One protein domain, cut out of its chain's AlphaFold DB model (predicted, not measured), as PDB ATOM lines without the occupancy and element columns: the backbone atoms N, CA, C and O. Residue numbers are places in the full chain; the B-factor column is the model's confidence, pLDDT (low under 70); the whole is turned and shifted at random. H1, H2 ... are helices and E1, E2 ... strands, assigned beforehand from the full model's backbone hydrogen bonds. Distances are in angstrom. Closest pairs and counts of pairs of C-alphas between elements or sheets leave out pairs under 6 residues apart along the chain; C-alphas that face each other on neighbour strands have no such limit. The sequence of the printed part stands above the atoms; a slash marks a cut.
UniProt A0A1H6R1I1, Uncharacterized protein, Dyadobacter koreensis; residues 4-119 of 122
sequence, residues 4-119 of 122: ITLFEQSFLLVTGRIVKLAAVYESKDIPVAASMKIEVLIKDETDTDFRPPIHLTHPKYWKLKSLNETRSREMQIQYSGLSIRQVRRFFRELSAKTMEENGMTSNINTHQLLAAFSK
ATOM      1  N   ILE A   4     -89.218   7.889 -17.993       80.31
ATOM      2  CA  ILE A   4     -88.968   6.671 -17.218       80.31
ATOM      3  C   ILE A   4     -90.209   6.408 -16.366       80.31
ATOM      4  O   ILE A   4     -90.621   7.276 -15.595       80.31
ATOM      5  N   THR A   5     -90.792   5.222 -16.504       83.06
ATOM      6  CA  THR A   5     -91.945   4.785 -15.714       83.06
ATOM      7  C   THR A   5     -91.538   3.640 -14.788       83.06
ATOM      8  O   THR A   5     -90.815   2.726 -15.186       83.06
ATOM      9  N   LEU A   6     -92.025   3.698 -13.545       87.56
ATOM     10  CA  LEU A   6     -91.900   2.643 -12.544       87.56
ATOM     11  C   LEU A   6     -93.267   1.977 -12.335       87.56
ATOM     12  O   LEU A   6     -94.271   2.648 -12.080       87.56
ATOM     13  N   PHE A   7     -93.299   0.651 -12.409       89.00
ATOM     14  CA  PHE A   7     -94.437  -0.170 -12.011       89.00
ATOM     15  C   PHE A   7     -94.000  -1.147 -10.930       89.00
ATOM     16  O   PHE A   7     -93.114  -1.967 -11.154       89.00
ATOM     17  N   GLU A   8     -94.623  -1.075  -9.760       93.06
ATOM     18  CA  GLU A   8     -94.305  -1.950  -8.639       93.06
ATOM     19  C   GLU A   8     -95.543  -2.677  -8.117       93.06
ATOM     20  O   GLU A   8     -96.654  -2.147  -8.125       93.06
ATOM     21  N   GLN A   9     -95.340  -3.903  -7.641       94.12
ATOM     22  CA  GLN A   9     -96.365  -4.702  -6.984       94.12
ATOM     23  C   GLN A   9     -95.746  -5.482  -5.829       94.12
ATOM     24  O   GLN A   9     -94.699  -6.113  -5.982       94.12
ATOM     25  N   SER A  10     -96.407  -5.449  -4.673       94.50
ATOM     26  CA  SER A  10     -95.974  -6.175  -3.477       94.50
ATOM     27  C   SER A  10     -96.915  -7.337  -3.172       94.50
ATOM     28  O   SER A  10     -98.131  -7.224  -3.325       94.50
ATOM     29  N   PHE A  11     -96.348  -8.451  -2.725       93.75
ATOM     30  CA  PHE A  11     -97.040  -9.685  -2.384       93.75
ATOM     31  C   PHE A  11     -96.661 -10.092  -0.963       93.75
ATOM     32  O   PHE A  11     -95.486 -10.319  -0.680       93.75
ATOM     33  N   LEU A  12     -97.654 -10.215  -0.084       93.94
ATOM     34  CA  LEU A  12     -97.466 -10.841   1.220       93.94
ATOM     35  C   LEU A  12     -97.571 -12.359   1.056       93.94
ATOM     36  O   LEU A  12     -98.576 -12.868   0.553       93.94
ATOM     37  N   LEU A  13     -96.520 -13.077   1.441       91.94
ATOM     38  CA  LEU A  13     -96.502 -14.535   1.456       91.94
ATOM     39  C   LEU A  13     -97.048 -15.062   2.784       91.94
ATOM     40  O   LEU A  13     -96.996 -14.389   3.810       91.94
ATOM     41  N   VAL A  14     -97.504 -16.317   2.777       89.88
ATOM     42  CA  VAL A  14     -98.002 -17.014   3.979       89.88
ATOM     43  C   VAL A  14     -96.938 -17.079   5.085       89.88
ATOM     44  O   VAL A  14     -97.272 -17.131   6.259       89.88
ATOM     45  N   THR A  15     -95.655 -17.025   4.721       88.31
ATOM     46  CA  THR A  15     -94.526 -17.022   5.661       88.31
ATOM     47  C   THR A  15     -94.303 -15.676   6.366       88.31
ATOM     48  O   THR A  15     -93.293 -15.534   7.041       88.31
ATOM     49  N   GLY A  16     -95.144 -14.660   6.135       89.75
ATOM     50  CA  GLY A  16     -94.947 -13.291   6.642       89.75
ATOM     51  C   GLY A  16     -93.949 -12.450   5.831       89.75
ATOM     52  O   GLY A  16     -93.847 -11.243   6.019       89.75
ATOM     53  N   ARG A  17     -93.246 -13.061   4.867       92.94
ATOM     54  CA  ARG A  17     -92.319 -12.378   3.951       92.94
ATOM     55  C   ARG A  17     -93.082 -11.532   2.936       92.94
ATOM     56  O   ARG A  17     -94.024 -12.012   2.304       92.94
ATOM     57  N   ILE A  18     -92.615 -10.312   2.703       95.75
ATOM     58  CA  ILE A  18     -93.098  -9.446   1.628       95.75
ATOM     59  C   ILE A  18     -92.147  -9.566   0.443       95.75
ATOM     60  O   ILE A  18     -90.941  -9.393   0.589       95.75
ATOM     61  N   VAL A  19     -92.690  -9.819  -0.744       95.00
ATOM     62  CA  VAL A  19     -91.942  -9.778  -2.004       95.00
ATOM     63  C   VAL A  19     -92.435  -8.610  -2.841       95.00
ATOM     64  O   VAL A  19     -93.625  -8.517  -3.124       95.00
ATOM     65  N   LYS A  20     -91.531  -7.741  -3.281       95.31
ATOM     66  CA  LYS A  20     -91.805  -6.645  -4.207       95.31
ATOM     67  C   LYS A  20     -91.195  -6.961  -5.572       95.31
ATOM     68  O   LYS A  20     -89.999  -7.224  -5.677       95.31
ATOM     69  N   LEU A  21     -92.022  -6.910  -6.611       93.00
ATOM     70  CA  LEU A  21     -91.580  -6.856  -8.001       93.00
ATOM     71  C   LEU A  21     -91.644  -5.410  -8.474       93.00
ATOM     72  O   LEU A  21     -92.683  -4.768  -8.339       93.00
ATOM     73  N   ALA A  22     -90.547  -4.915  -9.036       91.25
ATOM     74  CA  ALA A  22     -90.457  -3.585  -9.617       91.25
ATOM     75  C   ALA A  22     -89.996  -3.695 -11.071       91.25
ATOM     76  O   ALA A  22     -89.020  -4.373 -11.374       91.25
ATOM     77  N   ALA A  23     -90.711  -3.039 -11.974       88.12
ATOM     78  CA  ALA A  23     -90.372  -2.908 -13.377       88.12
ATOM     79  C   ALA A  23     -90.098  -1.437 -13.687       88.12
ATOM     80  O   ALA A  23     -90.966  -0.586 -13.494       88.12
ATOM     81  N   VAL A  24     -88.901  -1.155 -14.188       85.88
ATOM     82  CA  VAL A  24     -88.501   0.161 -14.687       85.88
ATOM     83  C   VAL A  24     -88.379   0.061 -16.196       85.88
ATOM     84  O   VAL A  24     -87.661  -0.803 -16.699       85.88
ATOM     85  N   TYR A  25     -89.081   0.923 -16.920       80.12
ATOM     86  CA  TYR A  25     -89.028   0.957 -18.377       80.12
ATOM     87  C   TYR A  25     -89.080   2.390 -18.897       80.12
ATOM     88  O   TYR A  25     -89.651   3.287 -18.277       80.12
ATOM     89  N   GLU A  26     -88.474   2.601 -20.061       75.62
ATOM     90  CA  GLU A  26     -88.573   3.863 -20.785       75.62
ATOM     91  C   GLU A  26     -89.766   3.810 -21.739       75.62
ATOM     92  O   GLU A  26     -89.849   2.938 -22.603       75.62
ATOM     93  N   SER A  27     -90.689   4.758 -21.589       64.12
ATOM     94  CA  SER A  27     -91.789   4.976 -22.534       64.12
ATOM     95  C   SER A  27     -91.287   5.809 -23.718       64.12
ATOM     96  O   SER A  27     -91.306   7.040 -23.696       64.12
ATOM     97  N   LYS A  28     -90.726   5.139 -24.728       62.50
ATOM     98  CA  LYS A  28     -90.385   5.706 -26.046       62.50
ATOM     99  C   LYS A  28     -90.345   4.600 -27.101       62.50
ATOM    100  O   LYS A  28     -90.347   3.440 -26.721       62.50
ATOM    101  N   ASP A  29     -90.253   4.979 -28.382       52.72
ATOM    102  CA  ASP A  29     -90.328   4.187 -29.638       52.72
ATOM    103  C   ASP A  29     -89.509   2.875 -29.730       52.72
ATOM    104  O   ASP A  29     -89.519   2.187 -30.751       52.72
ATOM    105  N   ILE A  30     -88.778   2.515 -28.682       53.38
ATOM    106  CA  ILE A  30     -88.093   1.240 -28.529       53.38
ATOM    107  C   ILE A  30     -89.108   0.227 -27.970       53.38
ATOM    108  O   ILE A  30     -89.856   0.552 -27.047       53.38
ATOM    109  N   PRO A  31     -89.140  -1.024 -28.463       56.34
ATOM    110  CA  PRO A  31     -89.977  -2.054 -27.867       56.34
ATOM    111  C   PRO A  31     -89.705  -2.141 -26.360       56.34
ATOM    112  O   PRO A  31     -88.569  -2.392 -25.961       56.34
ATOM    113  N   VAL A  32     -90.739  -1.968 -25.529       57.78
ATOM    114  CA  VAL A  32     -90.651  -1.982 -24.049       57.78
ATOM    115  C   VAL A  32     -89.851  -3.185 -23.535       57.78
ATOM    116  O   VAL A  32     -89.084  -3.072 -22.587       57.78
ATOM    117  N   ALA A  33     -89.946  -4.330 -24.216       56.69
ATOM    118  CA  ALA A  33     -89.196  -5.539 -23.890       56.69
ATOM    119  C   ALA A  33     -87.659  -5.369 -23.890       56.69
ATOM    120  O   ALA A  33     -86.978  -6.119 -23.194       56.69
ATOM    121  N   ALA A  34     -87.107  -4.415 -24.646       55.34
ATOM    122  CA  ALA A  34     -85.665  -4.199 -24.774       55.34
ATOM    123  C   ALA A  34     -85.085  -3.239 -23.720       55.34
ATOM    124  O   ALA A  34     -83.905  -3.349 -23.393       55.34
ATOM    125  N   SER A  35     -85.887  -2.320 -23.168       65.00
ATOM    126  CA  SER A  35     -85.445  -1.331 -22.165       65.00
ATOM    127  C   SER A  35     -85.942  -1.624 -20.745       65.00
ATOM    128  O   SER A  35     -85.590  -0.915 -19.801       65.00
ATOM    129  N   MET A  36     -86.750  -2.671 -20.569       75.06
ATOM    130  CA  MET A  36     -87.385  -2.999 -19.300       75.06
ATOM    131  C   MET A  36     -86.453  -3.770 -18.355       75.06
ATOM    132  O   MET A  36     -86.062  -4.914 -18.609       75.06
ATOM    133  N   LYS A  37     -86.163  -3.165 -17.200       82.56
ATOM    134  CA  LYS A  37     -85.461  -3.795 -16.077       82.56
ATOM    135  C   LYS A  37     -86.464  -4.258 -15.035       82.56
ATOM    136  O   LYS A  37     -87.381  -3.524 -14.686       82.56
ATOM    137  N   ILE A  38     -86.278  -5.478 -14.542       84.94
ATOM    138  CA  ILE A  38     -87.108  -6.055 -13.484       84.94
ATOM    139  C   ILE A  38     -86.222  -6.348 -12.296       84.94
ATOM    140  O   ILE A  38     -85.233  -7.074 -12.422       84.94
ATOM    141  N   GLU A  39     -86.642  -5.845 -11.150       89.19
ATOM    142  CA  GLU A  39     -86.024  -6.094  -9.866       89.19
ATOM    143  C   GLU A  39     -86.981  -6.863  -8.961       89.19
ATOM    144  O   GLU A  39     -88.197  -6.651  -8.957       89.19
ATOM    145  N   VAL A  40     -86.401  -7.787  -8.201       91.38
ATOM    146  CA  VAL A  40     -87.098  -8.579  -7.193       91.38
ATOM    147  C   VAL A  40     -86.474  -8.257  -5.861       91.38
ATOM    148  O   VAL A  40     -85.266  -8.418  -5.680       91.38
ATOM    149  N   LEU A  41     -87.310  -7.842  -4.927       94.56
ATOM    150  CA  LEU A  41     -86.901  -7.511  -3.581       94.56
ATOM    151  C   LEU A  41     -87.755  -8.291  -2.594       94.56
ATOM    152  O   LEU A  41     -88.938  -8.525  -2.825       94.56
ATOM    153  N   ILE A  42     -87.157  -8.691  -1.487       94.25
ATOM    154  CA  ILE A  42     -87.823  -9.337  -0.368       94.25
ATOM    155  C   ILE A  42     -87.579  -8.531   0.896       94.25
ATOM    156  O   ILE A  42     -86.554  -7.866   1.034       94.25
ATOM    157  N   LYS A  43     -88.528  -8.610   1.813       95.12
ATOM    158  CA  LYS A  43     -88.429  -8.080   3.161       95.12
ATOM    159  C   LYS A  43     -89.029  -9.123   4.092       95.12
ATOM    160  O   LYS A  43     -90.207  -9.460   3.947       95.12
ATOM    161  N   ASP A  44     -88.214  -9.685   4.975       90.38
ATOM    162  CA  ASP A  44     -88.719 -10.551   6.036       90.38
ATOM    163  C   ASP A  44     -89.409  -9.701   7.111       90.38
ATOM    164  O   ASP A  44     -89.190  -8.494   7.202       90.38
ATOM    165  N   GLU A  45     -90.262 -10.320   7.924       87.06
ATOM    166  CA  GLU A  45     -91.046  -9.619   8.953       87.06
ATOM    167  C   GLU A  45     -90.161  -8.837   9.938       87.06
ATOM    168  O   GLU A  45     -90.514  -7.745  10.376       87.06
ATOM    169  N   THR A  46     -88.976  -9.373  10.232       86.81
ATOM    170  CA  THR A  46     -87.990  -8.773  11.135       86.81
ATOM    171  C   THR A  46     -87.062  -7.765  10.460       86.81
ATOM    172  O   THR A  46     -86.281  -7.110  11.149       86.81
ATOM    173  N   ASP A  47     -87.082  -7.660   9.130       87.06
ATOM    174  CA  ASP A  47     -86.196  -6.746   8.414       87.06
ATOM    175  C   ASP A  47     -86.756  -5.322   8.407       87.06
ATOM    176  O   ASP A  47     -87.962  -5.094   8.300       87.06
ATOM    177  N   THR A  48     -85.867  -4.331   8.420       87.50
ATOM    178  CA  THR A  48     -86.222  -2.927   8.170       87.50
ATOM    179  C   THR A  48     -86.366  -2.645   6.677       87.50
ATOM    180  O   THR A  48     -87.336  -2.003   6.257       87.50
ATOM    181  N   ASP A  49     -85.466  -3.209   5.871       91.88
ATOM    182  CA  ASP A  49     -85.254  -2.815   4.481       91.88
ATOM    183  C   ASP A  49     -85.469  -3.959   3.489       91.88
ATOM    184  O   ASP A  49     -85.282  -5.139   3.786       91.88
ATOM    185  N   PHE A  50     -85.856  -3.583   2.271       93.56
ATOM    186  CA  PHE A  50     -85.959  -4.506   1.149       93.56
ATOM    187  C   PHE A  50     -84.569  -4.895   0.637       93.56
ATOM    188  O   PHE A  50     -83.713  -4.041   0.416       93.56
ATOM    189  N   ARG A  51     -84.365  -6.188   0.375       92.88
ATOM    190  CA  ARG A  51     -83.114  -6.751  -0.151       92.88
ATOM    191  C   ARG A  51     -83.364  -7.736  -1.293       92.88
ATOM    192  O   ARG A  51     -84.446  -8.310  -1.369       92.88
ATOM    193  N   PRO A  52     -82.384  -8.001  -2.170       92.69
ATOM    194  CA  PRO A  52     -82.506  -9.082  -3.141       92.69
ATOM    195  C   PRO A  52     -82.673 -10.448  -2.446       92.69
ATOM    196  O   PRO A  52     -82.008 -10.689  -1.433       92.69
ATOM    197  N   PRO A  53     -83.487 -11.369  -2.998       92.69
ATOM    198  CA  PRO A  53     -83.614 -12.739  -2.492       92.69
ATOM    199  C   PRO A  53     -82.266 -13.445  -2.290       92.69
ATOM    200  O   PRO A  53     -82.010 -14.064  -1.258       92.69
ATOM    201  N   ILE A  54     -81.375 -13.309  -3.271       92.38
ATOM    202  CA  ILE A  54     -80.000 -13.800  -3.229       92.38
ATOM    203  C   ILE A  54     -79.073 -12.596  -3.067       92.38
ATOM    204  O   ILE A  54     -78.911 -11.798  -3.991       92.38
ATOM    205  N   HIS A  55     -78.441 -12.503  -1.900       90.19
ATOM    206  CA  HIS A  55     -77.475 -11.470  -1.518       90.19
ATOM    207  C   HIS A  55     -76.103 -12.101  -1.215       90.19
ATOM    208  O   HIS A  55     -75.957 -13.317  -1.323       90.19
ATOM    209  N   LEU A  56     -75.091 -11.295  -0.870       90.19
ATOM    210  CA  LEU A  56     -73.680 -11.720  -0.775       90.19
ATOM    211  C   LEU A  56     -73.442 -12.963   0.101       90.19
ATOM    212  O   LEU A  56     -72.605 -13.797  -0.229       90.19
ATOM    213  N   THR A  57     -74.183 -13.105   1.199       89.81
ATOM    214  CA  THR A  57     -74.048 -14.222   2.151       89.81
ATOM    215  C   THR A  57     -74.862 -15.457   1.750       89.81
ATOM    216  O   THR A  57     -74.739 -16.511   2.372       89.81
ATOM    217  N   HIS A  58     -75.693 -15.369   0.707       91.12
ATOM    218  CA  HIS A  58     -76.514 -16.486   0.265       91.12
ATOM    219  C   HIS A  58     -75.634 -17.561  -0.406       91.12
ATOM    220  O   HIS A  58     -74.846 -17.232  -1.297       91.12
ATOM    221  N   PRO A  59     -75.815 -18.866  -0.113       93.31
ATOM    222  CA  PRO A  59     -74.981 -19.940  -0.675       93.31
ATOM    223  C   PRO A  59     -74.948 -19.991  -2.210       93.31
ATOM    224  O   PRO A  59     -74.044 -20.557  -2.819       93.31
ATOM    225  N   LYS A  60     -75.965 -19.415  -2.860       92.88
ATOM    226  CA  LYS A  60     -76.075 -19.340  -4.323       92.88
ATOM    227  C   LYS A  60     -75.544 -18.044  -4.941       92.88
ATOM    228  O   LYS A  60     -75.643 -17.895  -6.155       92.88
ATOM    229  N   TYR A  61     -74.971 -17.136  -4.154       93.38
ATOM    230  CA  TYR A  61     -74.470 -15.851  -4.642       93.38
ATOM    231  C   TYR A  61     -73.423 -16.006  -5.751       93.38
ATOM    232  O   TYR A  61     -73.530 -15.381  -6.804       93.38
ATOM    233  N   TRP A  62     -72.455 -16.908  -5.573       94.25
ATOM    234  CA  TRP A  62     -71.422 -17.154  -6.584       94.25
ATOM    235  C   TRP A  62     -71.998 -17.686  -7.895       94.25
ATOM    236  O   TRP A  62     -71.586 -17.258  -8.972       94.25
ATOM    237  N   LYS A  63     -73.014 -18.555  -7.805       92.75
ATOM    238  CA  LYS A  63     -73.749 -19.027  -8.979       92.75
ATOM    239  C   LYS A  63     -74.462 -17.860  -9.659       92.75
ATOM    240  O   LYS A  63     -74.286 -17.694 -10.857       92.75
ATOM    241  N   LEU A  64     -75.181 -17.026  -8.908       91.94
ATOM    242  CA  LEU A  64     -75.858 -15.839  -9.434       91.94
ATOM    243  C   LEU A  64     -74.892 -14.918 -10.198       91.94
ATOM    244  O   LEU A  64     -75.189 -14.521 -11.319       91.94
ATOM    245  N   LYS A  65     -73.712 -14.637  -9.628       92.12
ATOM    246  CA  LYS A  65     -72.692 -13.760 -10.229       92.12
ATOM    247  C   LYS A  65     -72.132 -14.296 -11.553       92.12
ATOM    248  O   LYS A  65     -71.694 -13.517 -12.390       92.12
ATOM    249  N   SER A  66     -72.136 -15.617 -11.737       92.00
ATOM    250  CA  SER A  66     -71.669 -16.270 -12.969       92.00
ATOM    251  C   SER A  66     -72.714 -16.319 -14.092       92.00
ATOM    252  O   SER A  66     -72.389 -16.699 -15.215       92.00
ATOM    253  N   LEU A  67     -73.975 -15.976 -13.805       89.75
ATOM    254  CA  LEU A  67     -75.069 -16.023 -14.774       89.75
ATOM    255  C   LEU A  67     -75.168 -14.723 -15.579       89.75
ATOM    256  O   LEU A  67     -74.822 -13.644 -15.104       89.75
ATOM    257  N   ASN A  68     -75.712 -14.824 -16.793       88.44
ATOM    258  CA  ASN A  68     -76.133 -13.647 -17.549       88.44
ATOM    259  C   ASN A  68     -77.357 -12.982 -16.891       88.44
ATOM    260  O   ASN A  68     -78.015 -13.571 -16.032       88.44
ATOM    261  N   GLU A  69     -77.682 -11.761 -17.314       81.75
ATOM    262  CA  GLU A  69     -78.737 -10.958 -16.687       81.75
ATOM    263  C   GLU A  69     -80.094 -11.679 -16.640       81.75
ATOM    264  O   GLU A  69     -80.743 -11.715 -15.595       81.75
ATOM    265  N   THR A  70     -80.493 -12.324 -17.741       81.06
ATOM    266  CA  THR A  70     -81.759 -13.066 -17.829       81.06
ATOM    267  C   THR A  70     -81.822 -14.200 -16.808       81.06
ATOM    268  O   THR A  70     -82.757 -14.256 -16.011       81.06
ATOM    269  N   ARG A  71     -80.802 -15.067 -16.766       84.25
ATOM    270  CA  ARG A  71     -80.765 -16.206 -15.836       84.25
ATOM    271  C   ARG A  71     -80.583 -15.765 -14.387       84.25
ATOM    272  O   ARG A  71     -81.112 -16.401 -13.482       84.25
ATOM    273  N   SER A  72     -79.847 -14.682 -14.153       86.62
ATOM    274  CA  SER A  72     -79.696 -14.084 -12.824       86.62
ATOM    275  C   SER A  72     -81.049 -13.609 -12.286       86.62
ATOM    276  O   SER A  72     -81.439 -13.944 -11.167       86.62
ATOM    277  N   ARG A  73     -81.832 -12.924 -13.125       85.38
ATOM    278  CA  ARG A  73     -83.188 -12.467 -12.802       85.38
ATOM    279  C   ARG A  73     -84.156 -13.624 -12.564       85.38
ATOM    280  O   ARG A  73     -84.894 -13.602 -11.581       85.38
ATOM    281  N   GLU A  74     -84.134 -14.643 -13.420       83.50
ATOM    282  CA  GLU A  74     -84.907 -15.877 -13.221       83.50
ATOM    283  C   GLU A  74     -84.600 -16.498 -11.854       83.50
ATOM    284  O   GLU A  74     -85.514 -16.823 -11.095       83.50
ATOM    285  N   MET A  75     -83.315 -16.598 -11.509       88.62
ATOM    286  CA  MET A  75     -82.870 -17.159 -10.240       88.62
ATOM    287  C   MET A  75     -83.338 -16.315  -9.046       88.62
ATOM    288  O   MET A  75     -83.815 -16.868  -8.062       88.62
ATOM    289  N   GLN A  76     -83.280 -14.984  -9.127       91.12
ATOM    290  CA  GLN A  76     -83.827 -14.121  -8.074       91.12
ATOM    291  C   GLN A  76     -85.333 -14.355  -7.877       91.12
ATOM    292  O   GLN A  76     -85.788 -14.527  -6.749       91.12
ATOM    293  N   ILE A  77     -86.111 -14.444  -8.961       88.94
ATOM    294  CA  ILE A  77     -87.556 -14.708  -8.882       88.94
ATOM    295  C   ILE A  77     -87.827 -16.070  -8.237       88.94
ATOM    296  O   ILE A  77     -88.668 -16.158  -7.344       88.94
ATOM    297  N   GLN A  78     -87.090 -17.113  -8.618       88.06
ATOM    298  CA  GLN A  78     -87.233 -18.448  -8.022       88.06
ATOM    299  C   GLN A  78     -87.006 -18.437  -6.510       88.06
ATOM    300  O   GLN A  78     -87.785 -19.016  -5.758       88.06
ATOM    301  N   TYR A  79     -85.965 -17.741  -6.054       90.62
ATOM    302  CA  TYR A  79     -85.619 -17.674  -4.636       90.62
ATOM    303  C   TYR A  79     -86.458 -16.655  -3.845       90.62
ATOM    304  O   TYR A  79     -86.351 -16.592  -2.623       90.62
ATOM    305  N   SER A  80     -87.331 -15.888  -4.510       90.12
ATOM    306  CA  SER A  80     -88.233 -14.934  -3.851       90.12
ATOM    307  C   SER A  80     -89.422 -15.590  -3.142       90.12
ATOM    308  O   SER A  80     -89.993 -14.997  -2.231       90.12
ATOM    309  N   GLY A  81     -89.793 -16.812  -3.538       90.06
ATOM    310  CA  GLY A  81     -90.978 -17.508  -3.026       90.06
ATOM    311  C   GLY A  81     -92.287 -17.154  -3.743       90.06
ATOM    312  O   GLY A  81     -93.347 -17.633  -3.344       90.06
ATOM    313  N   LEU A  82     -92.242 -16.346  -4.809       90.44
ATOM    314  CA  LEU A  82     -93.418 -16.075  -5.636       90.44
ATOM    315  C   LEU A  82     -93.849 -17.307  -6.434       90.44
ATOM    316  O   LEU A  82     -93.052 -17.961  -7.107       90.44
ATOM    317  N   SER A  83     -95.154 -17.566  -6.442       89.12
ATOM    318  CA  SER A  83     -95.744 -18.557  -7.337       89.12
ATOM    319  C   SER A  83     -95.743 -18.060  -8.784       89.12
ATOM    320  O   SER A  83     -95.914 -16.870  -9.063       89.12
ATOM    321  N   ILE A  84     -95.683 -18.990  -9.741       85.19
ATOM    322  CA  ILE A  84     -95.762 -18.645 -11.168       85.19
ATOM    323  C   ILE A  84     -97.058 -17.897 -11.523       85.19
ATOM    324  O   ILE A  84     -97.082 -17.103 -12.461       85.19
ATOM    325  N   ARG A  85     -98.140 -18.119 -10.760       87.69
ATOM    326  CA  ARG A  85     -99.418 -17.410 -10.919       87.69
ATOM    327  C   ARG A  85     -99.289 -15.934 -10.538       87.69
ATOM    328  O   ARG A  85     -99.790 -15.091 -11.275       87.69
ATOM    329  N   GLN A  86     -98.601 -15.624  -9.438       90.31
ATOM    330  CA  GLN A  86     -98.330 -14.244  -9.016       90.31
ATOM    331  C   GLN A  86     -97.424 -13.530 -10.021       90.31
ATOM    332  O   GLN A  86     -97.740 -12.424 -10.449       90.31
ATOM    333  N   VAL A  87     -96.367 -14.201 -10.487       87.25
ATOM    334  CA  VAL A  87     -95.458 -13.657 -11.508       87.25
ATOM    335  C   VAL A  87     -96.204 -13.372 -12.818       87.25
ATOM    336  O   VAL A  87     -96.114 -12.276 -13.363       87.25
ATOM    337  N   ARG A  88     -97.020 -14.319 -13.305       86.81
ATOM    338  CA  ARG A  88     -97.877 -14.126 -14.494       86.81
ATOM    339  C   ARG A  88     -98.837 -12.954 -14.335       86.81
ATOM    340  O   ARG A  88     -99.025 -12.189 -15.277       86.81
ATOM    341  N   ARG A  89     -99.451 -12.827 -13.157       89.19
ATOM    342  CA  ARG A  89    -100.371 -11.732 -12.848       89.19
ATOM    343  C   ARG A  89     -99.666 -10.379 -12.941       89.19
ATOM    344  O   ARG A  89    -100.189  -9.512 -13.631       89.19
ATOM    345  N   PHE A  90     -98.483 -10.248 -12.342       89.31
ATOM    346  CA  PHE A  90     -97.669  -9.032 -12.416       89.31
ATOM    347  C   PHE A  90     -97.388  -8.619 -13.863       89.31
ATOM    348  O   PHE A  90     -97.663  -7.489 -14.251       89.31
ATOM    349  N   PHE A  91     -96.911  -9.550 -14.696       84.69
ATOM    350  CA  PHE A  91     -96.614  -9.247 -16.099       84.69
ATOM    351  C   PHE A  91     -97.844  -8.873 -16.918       84.69
ATOM    352  O   PHE A  91     -97.751  -8.027 -17.803       84.69
ATOM    353  N   ARG A  92     -98.995  -9.484 -16.627       85.50
ATOM    354  CA  ARG A  92    -100.256  -9.128 -17.279       85.50
ATOM    355  C   ARG A  92    -100.684  -7.708 -16.913       85.50
ATOM    356  O   ARG A  92    -101.026  -6.941 -17.807       85.50
ATOM    357  N   GLU A  93    -100.642  -7.357 -15.631       87.62
ATOM    358  CA  GLU A  93    -100.992  -6.012 -15.153       87.62
ATOM    359  C   GLU A  93    -100.026  -4.958 -15.703       87.62
ATOM    360  O   GLU A  93    -100.462  -3.925 -16.205       87.62
ATOM    361  N   LEU A  94     -98.728  -5.264 -15.721       84.75
ATOM    362  CA  LEU A  94     -97.734  -4.421 -16.365       84.75
ATOM    363  C   LEU A  94     -98.041  -4.229 -17.854       84.75
ATOM    364  O   LEU A  94     -98.033  -3.100 -18.327       84.75
ATOM    365  N   SER A  95     -98.329  -5.312 -18.587       79.88
ATOM    366  CA  SER A  95     -98.628  -5.221 -20.019       79.88
ATOM    367  C   SER A  95     -99.851  -4.350 -20.296       79.88
ATOM    368  O   SER A  95     -99.791  -3.485 -21.165       79.88
ATOM    369  N   ALA A  96    -100.911  -4.491 -19.496       82.12
ATOM    370  CA  ALA A  96    -102.094  -3.647 -19.598       82.12
ATOM    371  C   ALA A  96    -101.740  -2.170 -19.374       82.12
ATOM    372  O   ALA A  96    -102.063  -1.331 -20.211       82.12
ATOM    373  N   LYS A  97    -100.968  -1.865 -18.323       80.94
ATOM    374  CA  LYS A  97    -100.538  -0.493 -18.029       80.94
ATOM    375  C   LYS A  97     -99.665   0.100 -19.137       80.94
ATOM    376  O   LYS A  97     -99.847   1.245 -19.531       80.94
ATOM    377  N   THR A  98     -98.750  -0.686 -19.703       76.75
ATOM    378  CA  THR A  98     -97.918  -0.232 -20.828       76.75
ATOM    379  C   THR A  98     -98.720  -0.015 -22.110       76.75
ATOM    380  O   THR A  98     -98.352   0.839 -22.916       76.75
ATOM    381  N   MET A  99     -99.806  -0.770 -22.309       73.50
ATOM    382  CA  MET A  99    -100.712  -0.602 -23.447       73.50
ATOM    383  C   MET A  99    -101.576   0.654 -23.299       73.50
ATOM    384  O   MET A  99    -101.767   1.360 -24.287       73.50
ATOM    385  N   GLU A 100    -102.042   0.952 -22.082       74.62
ATOM    386  CA  GLU A 100    -102.745   2.198 -21.751       74.62
ATOM    387  C   GLU A 100    -101.847   3.428 -21.951       74.62
ATOM    388  O   GLU A 100    -102.289   4.429 -22.506       74.62
ATOM    389  N   GLU A 101    -100.576   3.349 -21.544       69.62
ATOM    390  CA  GLU A 101     -99.642   4.482 -21.609       69.62
ATOM    391  C   GLU A 101     -99.102   4.769 -23.020       69.62
ATOM    392  O   GLU A 101     -98.894   5.933 -23.358       69.62
ATOM    393  N   ASN A 102     -98.858   3.737 -23.841       63.62
ATOM    394  CA  ASN A 102     -98.152   3.883 -25.126       63.62
ATOM    395  C   ASN A 102     -99.037   3.712 -26.372       63.62
ATOM    396  O   ASN A 102     -98.529   3.859 -27.479       63.62
ATOM    397  N   GLY A 103    -100.324   3.380 -26.232       57.38
ATOM    398  CA  GLY A 103    -101.220   3.160 -27.369       57.38
ATOM    399  C   GLY A 103    -100.801   1.968 -28.243       57.38
ATOM    400  O   GLY A 103     -99.970   2.090 -29.134       57.38
ATOM    401  N   MET A 104    -101.413   0.806 -28.004       49.69
ATOM    402  CA  MET A 104    -101.443  -0.407 -28.856       49.69
ATOM    403  C   MET A 104    -100.119  -1.066 -29.327       49.69
ATOM    404  O   MET A 104    -100.167  -2.209 -29.772       49.69
ATOM    405  N   THR A 105     -98.950  -0.424 -29.262       50.56
ATOM    406  CA  THR A 105     -97.778  -0.819 -30.078       50.56
ATOM    407  C   THR A 105     -96.730  -1.681 -29.375       50.56
ATOM    408  O   THR A 105     -95.911  -2.308 -30.047       50.56
ATOM    409  N   SER A 106     -96.743  -1.795 -28.044       48.78
ATOM    410  CA  SER A 106     -95.775  -2.650 -27.346       48.78
ATOM    411  C   SER A 106     -96.368  -4.024 -27.054       48.78
ATOM    412  O   SER A 106     -96.979  -4.282 -26.021       48.78
ATOM    413  N   ASN A 107     -96.167  -4.942 -27.996       49.25
ATOM    414  CA  ASN A 107     -96.380  -6.362 -27.764       49.25
ATOM    415  C   ASN A 107     -95.275  -6.829 -26.801       49.25
ATOM    416  O   ASN A 107     -94.214  -7.293 -27.224       49.25
ATOM    417  N   ILE A 108     -95.457  -6.612 -25.491       55.34
ATOM    418  CA  ILE A 108     -94.589  -7.230 -24.488       55.34
ATOM    419  C   ILE A 108     -94.750  -8.718 -24.714       55.34
ATOM    420  O   ILE A 108     -95.830  -9.270 -24.502       55.34
ATOM    421  N   ASN A 109     -93.686  -9.359 -25.193       57.75
ATOM    422  CA  ASN A 109     -93.679 -10.783 -25.454       57.75
ATOM    423  C   ASN A 109     -93.704 -11.504 -24.100       57.75
ATOM    424  O   ASN A 109     -92.687 -11.961 -23.578       57.75
ATOM    425  N   THR A 110     -94.893 -11.555 -23.497       54.97
ATOM    426  CA  THR A 110     -95.194 -12.269 -22.259       54.97
ATOM    427  C   THR A 110     -94.770 -13.718 -22.406       54.97
ATOM    428  O   THR A 110     -94.295 -14.295 -21.445       54.97
ATOM    429  N   HIS A 111     -94.814 -14.272 -23.619       49.56
ATOM    430  CA  HIS A 111     -94.266 -15.579 -23.942       49.56
ATOM    431  C   HIS A 111     -92.744 -15.676 -23.781       49.56
ATOM    432  O   HIS A 111     -92.297 -16.706 -23.303       49.56
ATOM    433  N   GLN A 112     -91.939 -14.656 -24.095       53.91
ATOM    434  CA  GLN A 112     -90.489 -14.670 -23.821       53.91
ATOM    435  C   GLN A 112     -90.187 -14.525 -22.328       53.91
ATOM    436  O   GLN A 112     -89.367 -15.271 -21.793       53.91
ATOM    437  N   LEU A 113     -90.897 -13.622 -21.643       55.22
ATOM    438  CA  LEU A 113     -90.781 -13.466 -20.193       55.22
ATOM    439  C   LEU A 113     -91.240 -14.737 -19.469       55.22
ATOM    440  O   LEU A 113     -90.578 -15.181 -18.547       55.22
ATOM    441  N   LEU A 114     -92.310 -15.393 -19.921       53.59
ATOM    442  CA  LEU A 114     -92.813 -16.657 -19.373       53.59
ATOM    443  C   LEU A 114     -92.010 -17.884 -19.810       53.59
ATOM    444  O   LEU A 114     -91.899 -18.824 -19.024       53.59
ATOM    445  N   ALA A 115     -91.419 -17.890 -21.005       51.12
ATOM    446  CA  ALA A 115     -90.539 -18.960 -21.470       51.12
ATOM    447  C   ALA A 115     -89.256 -19.026 -20.637       51.12
ATOM    448  O   ALA A 115     -88.819 -20.133 -20.312       51.12
ATOM    449  N   ALA A 116     -88.730 -17.870 -20.213       47.41
ATOM    450  CA  ALA A 116     -87.687 -17.758 -19.192       47.41
ATOM    451  C   ALA A 116     -88.081 -18.461 -17.869       47.41
ATOM    452  O   ALA A 116     -87.260 -19.127 -17.246       47.41
ATOM    453  N   PHE A 117     -89.364 -18.440 -17.481       50.38
ATOM    454  CA  PHE A 117     -89.852 -19.124 -16.269       50.38
ATOM    455  C   PHE A 117     -90.238 -20.600 -16.468       50.38
ATOM    456  O   PHE A 117     -90.222 -21.368 -15.509       50.38
ATOM    457  N   SER A 118     -90.591 -21.021 -17.687       42.47
ATOM    458  CA  SER A 118     -91.126 -22.370 -17.955       42.47
ATOM    459  C   SER A 118     -90.099 -23.506 -17.861       42.47
ATOM    460  O   SER A 118     -90.488 -24.657 -17.699       42.47
ATOM    461  N   LYS A 119     -88.793 -23.206 -17.916       47.03
ATOM    462  CA  LYS A 119     -87.724 -24.223 -17.943       47.03
ATOM    463  C   LYS A 119     -87.395 -24.870 -16.590       47.03
ATOM    464  O   LYS A 119     -86.488 -25.692 -16.532       47.03
TER     465      LYS A 119
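What this domain is: This is residues 4 to 119 of the 122 residues of an uncharacterized protein of Dyadobacter koreensis (UniProt A0A1H6R1I1). A twisted sheet of three antiparallel strands has two helices, H3 and H4, over one face, H3 over the edge strand E3 and H4 over E1 and E2. H5 folds back from H4 and packs on both H4 and H3, off the sheet, while the short H2 packs on H3, far from the sheet, and the tiny H1 grazes the sheet. The printed part has 116 residues, with three named strands and five named helices in the order E1 E2 H1 E3 H2 H3 H4 H5; the sheet's order is E1, E2, E3, and the class is mixed, helices and strands. The whole is compact, with a radius of gyration of the C-alphas of 14.7 A and spans of 42 by 29 by 25 A.

How they stand to each other: E1, residues 4 to 12, and E2, residues 18 to 27, form a hairpin, antiparallel at 164 degrees, with N 7 and O 23 within hydrogen-bond range at 2.9 A. H1, residues 32 to 35, only grazes the sheet. E3, residues 37 to 43, is antiparallel to E2 at 160 degrees, with N 20 and O 41 at 2.7 A. H2, residues 61 to 66, is not on the sheet. H3, residues 69 to 80, runs along the strands at a height over the sheet of 8.9 A; the closest C-alphas of E3 and H3 are those of Val 40 and Ile 77, 6.4 A apart. H2 and H3, a helical hairpin, only just touch, with 3 pairs of C-alphas within 8 A, the closest being Leu 64 and Ser 72 at 5.4 A. H4, residues 84 to 102, is on the same face as H3, in two layers, helices on one face of a sheet; it runs along the strands at a height of 9.5 A. H5, residues 110 to 118, forms a helical hairpin with H4, a shallow tilt of 17 degrees, opposite ways; their closest C-alphas are those of Phe 91 and Thr 110, 7.0 A apart. H5 also touches H3 at a steep tilt of 64 degrees, the closest C-alphas being those of Glu 74 and Phe 117, 6.7 A apart. In H2, H3 and H4 every O i to N i+4 pair is within hydrogen-bond range, in H5 4 of 5 are, and H1 is too short for such a pair.

Where its parts are: E1 begins at C-alpha 4 (-88.968, 6.671, -17.218) and is 26.8 A long; E2 is 28.2 A and E3 19.9 A. H3 is 16.5 A long. H4 is 26.6 A, from C-alpha 84 (-95.762, -18.645, -11.168). H5 is 11.7 A and ends at C-alpha 118 (-91.126, -22.370, -17.955). H1 is 5.6 A and H2 8.8 A.

The domain as a whole: The two C-alphas farthest apart are those of Pro 59 and Gly 103, 44.0 A. The printed part has no cut. The link from E3 to H2, residues 44 to 60, is long. The mean pLDDT of the printed part is 80.3; residues 27 to 35 and 101 to 119 are under 70.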